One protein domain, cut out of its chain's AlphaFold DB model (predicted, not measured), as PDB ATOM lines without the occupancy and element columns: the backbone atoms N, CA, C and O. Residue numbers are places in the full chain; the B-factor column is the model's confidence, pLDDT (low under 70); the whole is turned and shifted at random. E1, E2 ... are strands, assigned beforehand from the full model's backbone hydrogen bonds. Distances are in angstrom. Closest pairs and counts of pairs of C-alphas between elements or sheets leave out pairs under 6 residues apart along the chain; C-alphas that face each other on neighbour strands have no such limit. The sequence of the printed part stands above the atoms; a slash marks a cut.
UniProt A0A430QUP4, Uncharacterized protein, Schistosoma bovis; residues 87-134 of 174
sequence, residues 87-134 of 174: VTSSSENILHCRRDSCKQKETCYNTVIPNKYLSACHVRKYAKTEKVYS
ATOM      1  N   VAL A  87     135.292 141.927 137.657       87.94
ATOM      2  CA  VAL A  87     134.427 142.601 138.631       87.94
ATOM      3  C   VAL A  87     133.549 141.588 139.348       87.94
ATOM      4  O   VAL A  87     133.133 140.584 138.771       87.94
ATOM      5  N   THR A  88     133.244 141.853 140.613       87.31
ATOM      6  CA  THR A  88     132.328 141.015 141.387       87.31
ATOM      7  C   THR A  88     130.892 141.449 141.119       87.31
ATOM      8  O   THR A  88     130.557 142.629 141.228       87.31
ATOM      9  N   SER A  89     130.032 140.505 140.737       81.00
ATOM     10  CA  SER A  89     128.605 140.777 140.555       81.00
ATOM     11  C   SER A  89     127.949 141.100 141.893       81.00
ATOM     12  O   SER A  89     128.025 140.301 142.820       81.00
ATOM     13  N   SER A  90     127.240 142.226 141.981       76.94
ATOM     14  CA  SER A  90     126.535 142.641 143.200       76.94
ATOM     15  C   SER A  90     125.395 141.694 143.595       76.94
ATOM     16  O   SER A  90     125.031 141.643 144.761       76.94
ATOM     17  N   SER A  91     124.820 140.959 142.634       78.75
ATOM     18  CA  SER A  91     123.667 140.079 142.870       78.75
ATOM     19  C   SER A  91     124.052 138.640 143.208       78.75
ATOM     20  O   SER A  91     123.321 137.961 143.916       78.75
ATOM     21  N   GLU A  92     125.172 138.159 142.670       80.56
ATOM     22  CA  GLU A  92     125.583 136.749 142.769       80.56
ATOM     23  C   GLU A  92     126.899 136.569 143.537       80.56
ATOM     24  O   GLU A  92     127.279 135.446 143.842       80.56
ATOM     25  N   ASN A  93     127.607 137.662 143.838       85.44
ATOM     26  CA  ASN A  93     128.941 137.663 144.439       85.44
ATOM     27  C   ASN A  93     129.987 136.838 143.655       85.44
ATOM     28  O   ASN A  93     130.960 136.345 144.216       85.44
ATOM     29  N   ILE A  94     129.791 136.691 142.339       87.44
ATOM     30  CA  ILE A  94     130.686 135.950 141.440       87.44
ATOM     31  C   ILE A  94     131.584 136.925 140.677       87.44
ATOM     32  O   ILE A  94     131.105 137.891 140.064       87.44
ATOM     33  N   LEU A  95     132.886 136.638 140.681       89.12
ATOM     34  CA  LEU A  95     133.885 137.350 139.892       89.12
ATOM     35  C   LEU A  95     133.743 136.997 138.401       89.12
ATOM     36  O   LEU A  95     133.757 135.822 138.026       89.12
ATOM     37  N   HIS A  96     133.608 138.009 137.547       90.56
ATOM     38  CA  HIS A  96     133.373 137.828 136.115       90.56
ATOM     39  C   HIS A  96     133.959 138.964 135.264       90.56
ATOM     40  O   HIS A  96     134.194 140.074 135.744       90.56
ATOM     41  N   CYS A  97     134.121 138.710 133.967       91.44
ATOM     42  CA  CYS A  97     134.458 139.728 132.978       91.44
ATOM     43  C   CYS A  97     133.228 140.570 132.624       91.44
ATOM     44  O   CYS A  97     132.217 140.052 132.140       91.44
ATOM     45  N   ARG A  98     133.301 141.886 132.878       82.56
ATOM     46  CA  ARG A  98     132.144 142.800 132.793       82.56
ATOM     47  C   ARG A  98     131.619 143.011 131.371       82.56
ATOM     48  O   ARG A  98     130.413 143.090 131.171       82.56
ATOM     49  N   ARG A  99     132.522 143.222 130.414       80.12
ATOM     50  CA  ARG A  99     132.213 143.617 129.022       80.12
ATOM     51  C   ARG A  99     133.034 142.834 128.002       80.12
ATOM     52  O   ARG A  99     133.183 143.269 126.868       80.12
ATOM     53  N   ASP A 100     133.618 141.732 128.441       84.88
ATOM     54  CA  ASP A 100     134.663 141.045 127.706       84.88
ATOM     55  C   ASP A 100     134.606 139.539 127.967       84.88
ATOM     56  O   ASP A 100     133.865 139.066 128.832       84.88
ATOM     57  N   SER A 101     135.379 138.796 127.190       90.81
ATOM     58  CA  SER A 101     135.560 137.363 127.310       90.81
ATOM     59  C   SER A 101     136.691 137.000 128.274       90.81
ATOM     60  O   SER A 101     137.617 137.770 128.530       90.81
ATOM     61  N   CYS A 102     136.590 135.794 128.824       92.62
ATOM     62  CA  CYS A 102     137.650 135.183 129.609       92.62
ATOM     63  C   CYS A 102     138.835 134.818 128.718       92.62
ATOM     64  O   CYS A 102     138.626 134.165 127.688       92.62
ATOM     65  N   LYS A 103     140.061 135.108 129.167       93.25
ATOM     66  CA  LYS A 103     141.254 134.651 128.456       93.25
ATOM     67  C   LYS A 103     141.256 133.146 128.296       93.25
ATOM     68  O   LYS A 103     141.098 132.387 129.262       93.25
ATOM     69  N   GLN A 104     141.490 132.705 127.063       91.94
ATOM     70  CA  GLN A 104     141.608 131.277 126.781       91.94
ATOM     71  C   GLN A 104     142.819 130.672 127.498       91.94
ATOM     72  O   GLN A 104     142.748 129.555 128.022       91.94
ATOM     73  N   LYS A 105     143.926 131.417 127.551       92.81
ATOM     74  CA  LYS A 105     145.190 130.993 128.150       92.81
ATOM     75  C   LYS A 105     145.720 132.089 129.053       92.81
ATOM     76  O   LYS A 105     145.771 133.244 128.648       92.81
ATOM     77  N   GLU A 106     146.175 131.686 130.230       90.75
ATOM     78  CA  GLU A 106     147.015 132.535 131.062       90.75
ATOM     79  C   GLU A 106     148.478 132.235 130.780       90.75
ATOM     80  O   GLU A 106     148.862 131.093 130.503       90.75
ATOM     81  N   THR A 107     149.296 133.276 130.835       88.75
ATOM     82  CA  THR A 107     150.725 133.179 130.566       88.75
ATOM     83  C   THR A 107     151.509 133.816 131.689       88.75
ATOM     84  O   THR A 107     151.223 134.939 132.097       88.75
ATOM     85  N   CYS A 108     152.556 133.132 132.124       84.94
ATOM     86  CA  CYS A 108     153.629 133.766 132.862       84.94
ATOM     87  C   CYS A 108     154.741 134.130 131.883       84.94
ATOM     88  O   CYS A 108     155.401 133.249 131.318       84.94
ATOM     89  N   TYR A 109     154.916 135.432 131.655       81.62
ATOM     90  CA  TYR A 109     155.713 135.956 130.548       81.62
ATOM     91  C   TYR A 109     155.291 135.293 129.227       81.62
ATOM     92  O   TYR A 109     154.170 135.488 128.771       81.62
ATOM     93  N   ASN A 110     156.159 134.466 128.644       79.50
ATOM     94  CA  ASN A 110     155.919 133.807 127.362       79.50
ATOM     95  C   ASN A 110     155.445 132.351 127.503       79.50
ATOM     96  O   ASN A 110     155.257 131.684 126.488       79.50
ATOM     97  N   THR A 111     155.272 131.851 128.731       84.75
ATOM     98  CA  THR A 111     154.955 130.441 128.994       84.75
ATOM     99  C   THR A 111     153.507 130.288 129.416       84.75
ATOM    100  O   THR A 111     153.046 130.962 130.335       84.75
ATOM    101  N   VAL A 112     152.784 129.381 128.763       90.81
ATOM    102  CA  VAL A 112     151.375 129.107 129.071       90.81
ATOM    103  C   VAL A 112     151.262 128.332 130.382       90.81
ATOM    104  O   VAL A 112     151.890 127.288 130.545       90.81
ATOM    105  N   ILE A 113     150.417 128.817 131.290       91.44
ATOM    106  CA  ILE A 113     150.064 128.125 132.531       91.44
ATOM    107  C   ILE A 113     148.969 127.096 132.211       91.44
ATOM    108  O   ILE A 113     147.938 127.464 131.638       91.44
ATOM    109  N   PRO A 114     149.142 125.804 132.548       93.75
ATOM    110  CA  PRO A 114     148.124 124.802 132.249       93.75
ATOM    111  C   PRO A 114     146.796 125.045 132.958       93.75
ATOM    112  O   PRO A 114     146.759 125.393 134.135       93.75
ATOM    113  N   ASN A 115     145.700 124.744 132.258       94.50
ATOM    114  CA  ASN A 115     144.333 124.963 132.737       94.50
ATOM    115  C   ASN A 115     144.031 124.322 134.097       94.50
ATOM    116  O   ASN A 115     143.204 124.855 134.825       94.50
ATOM    117  N   LYS A 116     144.703 123.219 134.451       95.31
ATOM    118  CA  LYS A 116     144.518 122.561 135.751       95.31
ATOM    119  C   LYS A 116     144.932 123.433 136.941       95.31
ATOM    120  O   LYS A 116     144.469 123.177 138.036       95.31
ATOM    121  N   TYR A 117     145.754 124.462 136.741       92.94
ATOM    122  CA  TYR A 117     146.158 125.393 137.799       92.94
ATOM    123  C   TYR A 117     145.352 126.698 137.792       92.94
ATOM    124  O   TYR A 117     145.620 127.585 138.597       92.94
ATOM    125  N   LEU A 118     144.400 126.848 136.866       92.31
ATOM    126  CA  LEU A 118     143.678 128.096 136.649       92.31
ATOM    127  C   LEU A 118     142.308 128.073 137.330       92.31
ATOM    128  O   LEU A 118     141.615 127.054 137.313       92.31
ATOM    129  N   SER A 119     141.896 129.213 137.881       91.94
ATOM    130  CA  SER A 119     140.560 129.374 138.459       91.94
ATOM    131  C   SER A 119     139.465 129.344 137.389       91.94
ATOM    132  O   SER A 119     139.715 129.510 136.185       91.94
ATOM    133  N   ALA A 120     138.221 129.142 137.831       93.56
ATOM    134  CA  ALA A 120     137.069 129.321 136.963       93.56
ATOM    135  C   ALA A 120     136.997 130.762 136.437       93.56
ATOM    136  O   ALA A 120     137.405 131.721 137.095       93.56
ATOM    137  N   CYS A 121     136.409 130.930 135.255       94.00
ATOM    138  CA  CYS A 121     136.136 132.256 134.722       94.00
ATOM    139  C   CYS A 121     134.710 132.365 134.214       94.00
ATOM    140  O   CYS A 121     134.179 131.455 133.569       94.00
ATOM    141  N   HIS A 122     134.119 133.518 134.502       93.94
ATOM    142  CA  HIS A 122     132.740 133.823 134.193       93.94
ATOM    143  C   HIS A 122     132.643 135.098 133.360       93.94
ATOM    144  O   HIS A 122     133.469 136.001 133.485       93.94
ATOM    145  N   VAL A 123     131.601 135.199 132.544       91.81
ATOM    146  CA  VAL A 123     131.266 136.399 131.769       91.81
ATOM    147  C   VAL A 123     129.850 136.841 132.106       91.81
ATOM    148  O   VAL A 123     128.982 136.010 132.384       91.81
ATOM    149  N   ARG A 124     129.586 138.149 132.072       85.88
ATOM    150  CA  ARG A 124     128.212 138.653 132.177       85.88
ATOM    151  C   ARG A 124     127.561 138.612 130.798       85.88
ATOM    152  O   ARG A 124     127.985 139.335 129.899       85.88
ATOM    153  N   LYS A 125     126.501 137.820 130.638       82.94
ATOM    154  CA  LYS A 125     125.601 137.916 129.484       82.94
ATOM    155  C   LYS A 125     124.244 138.411 129.954       82.94
ATOM    156  O   LYS A 125     123.535 137.733 130.696       82.94
ATOM    157  N   TYR A 126     123.885 139.618 129.524       81.44
ATOM    158  CA  TYR A 126     122.676 140.308 129.977       81.44
ATOM    159  C   TYR A 126     122.617 140.390 131.516       81.44
ATOM    160  O   TYR A 126     123.511 140.954 132.149       81.44
ATOM    161  N   ALA A 127     121.573 139.825 132.127       79.62
ATOM    162  CA  ALA A 127     121.368 139.813 133.570       79.62
ATOM    163  C   ALA A 127     122.010 138.608 134.283       79.62
ATOM    164  O   ALA A 127     121.950 138.553 135.509       79.62
ATOM    165  N   LYS A 128     122.622 137.663 133.556       84.94
ATOM    166  CA  LYS A 128     123.130 136.407 134.118       84.94
ATOM    167  C   LYS A 128     124.647 136.299 133.981       84.94
ATOM    168  O   LYS A 128     125.231 136.694 132.971       84.94
ATOM    169  N   THR A 129     125.286 135.745 135.003       88.38
ATOM    170  CA  THR A 129     126.699 135.369 134.944       88.38
ATOM    171  C   THR A 129     126.812 133.937 134.425       88.38
ATOM    172  O   THR A 129     126.198 133.016 134.961       88.38
ATOM    173  N   GLU A 130     127.576 133.737 133.357       90.50
ATOM    174  CA  GLU A 130     127.801 132.425 132.750       90.50
ATOM    175  C   GLU A 130     129.236 131.972 132.977       90.50
ATOM    176  O   GLU A 130     130.178 132.724 132.729       90.50
ATOM    177  N   LYS A 131     129.410 130.721 133.412       93.00
ATOM    178  CA  LYS A 131     130.726 130.092 133.532       93.00
ATOM    179  C   LYS A 131     131.227 129.686 132.149       93.00
ATOM    180  O   LYS A 131     130.587 128.884 131.476       93.00
ATOM    181  N   VAL A 132     132.375 130.225 131.752       94.38
ATOM    182  CA  VAL A 132     133.030 129.928 130.468       94.38
ATOM    183  C   VAL A 132     134.096 128.858 130.647       94.38
ATOM    184  O   VAL A 132     134.169 127.921 129.858       94.38
ATOM    185  N   TYR A 133     134.890 128.971 131.711       95.25
ATOM    186  CA  TYR A 133     135.911 127.991 132.062       95.25
ATOM    187  C   TYR A 133     135.642 127.439 133.456       95.25
ATOM    188  O   TYR A 133     135.354 128.197 134.385       95.25
ATOM    189  N   SER A 134     135.724 126.115 133.583       94.56
ATOM    190  CA  SER A 134     135.661 125.432 134.873       94.56
ATOM    191  C   SER A 134     136.944 125.636 135.669       94.56
ATOM    192  O   SER A 134     138.006 125.896 135.105       94.56
TER     193      SER A 134
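AT A GLANCE: This is residues 87 to 134 of the 174 residues of an uncharacterized protein of Schistosoma bovis (UniProt A0A430QUP4). An elongated model has two antiparallel hairpins toward opposite ends: the longer, E4 and E5, has the short strand E1 packed close to E4, and the smaller, E2 and E3, reaches out with residues 107 to 112 sticking out free. The two links without named strands, residues 98 to 105 and 114 to 120, bridge the distance between these parts. The printed part has 48 residues with five named strands, in the order E1, E2, E3, E4, E5 along the chain, and no named helix; each hairpin is its own sheet of two strands, E2 - E3 and E4 - E5. The class is all strand, though under half of the residues, 20 of 48, are in named elements. The whole is only just loose, close to compact, with a radius of gyration of the C-alphas of 11.9 A, and the C-alphas span 35 by 18 by 14 A.

IN THESE COORDINATES: E5, residues 128 to 133, is the longest strand by residues, 15.4 A from first to last C-alpha, and ends at C-alpha 133 at (135.911, 127.991, 132.062). E4, residues 121 to 125, is 13.1 A long. E1, residues 95 to 97, is 7.3 A long and begins at C-alpha 95 at (133.885, 137.350, 139.892). E2, residues 106 to 108, is 7.0 A long. E3, residues 111 to 113, is 6.5 A long and begins at C-alpha 111 at (154.955, 130.441, 128.994).

HOW THE PARTS SIT: E4 and E5 form a hairpin with a tight link, antiparallel at 146 degrees between their directions. N 130 and O 123 are within hydrogen-bond range at 2.8 A, and so are N 125 and O 128 at 2.9 A. The closest C-alphas of E1 and E4, those of His 96 and His 122, are 4.5 A apart. E1 pairs with no named strand, but residues 87 to 88 pair antiparallel with its residues 95 to 96. E2 and E3 form the other hairpin, also with a tight link, antiparallel at 130 degrees. N 108 and O 111 are within hydrogen-bond range at 2.9 A, and so are N 113 and O 106 at 2.9 A. E2 is apart from E1, E4 and E5, and E3 is apart from those three strands too.

THE WHOLE: The two C-alphas farthest apart, those of Ser 91 and Asn 110, are 36.3 A from each other. The printed part has no cut and no long link; the links from E1 to E2 and from E3 to E4 are short. The mean pLDDT of the printed part is 88.4, and no printed residue is under 70.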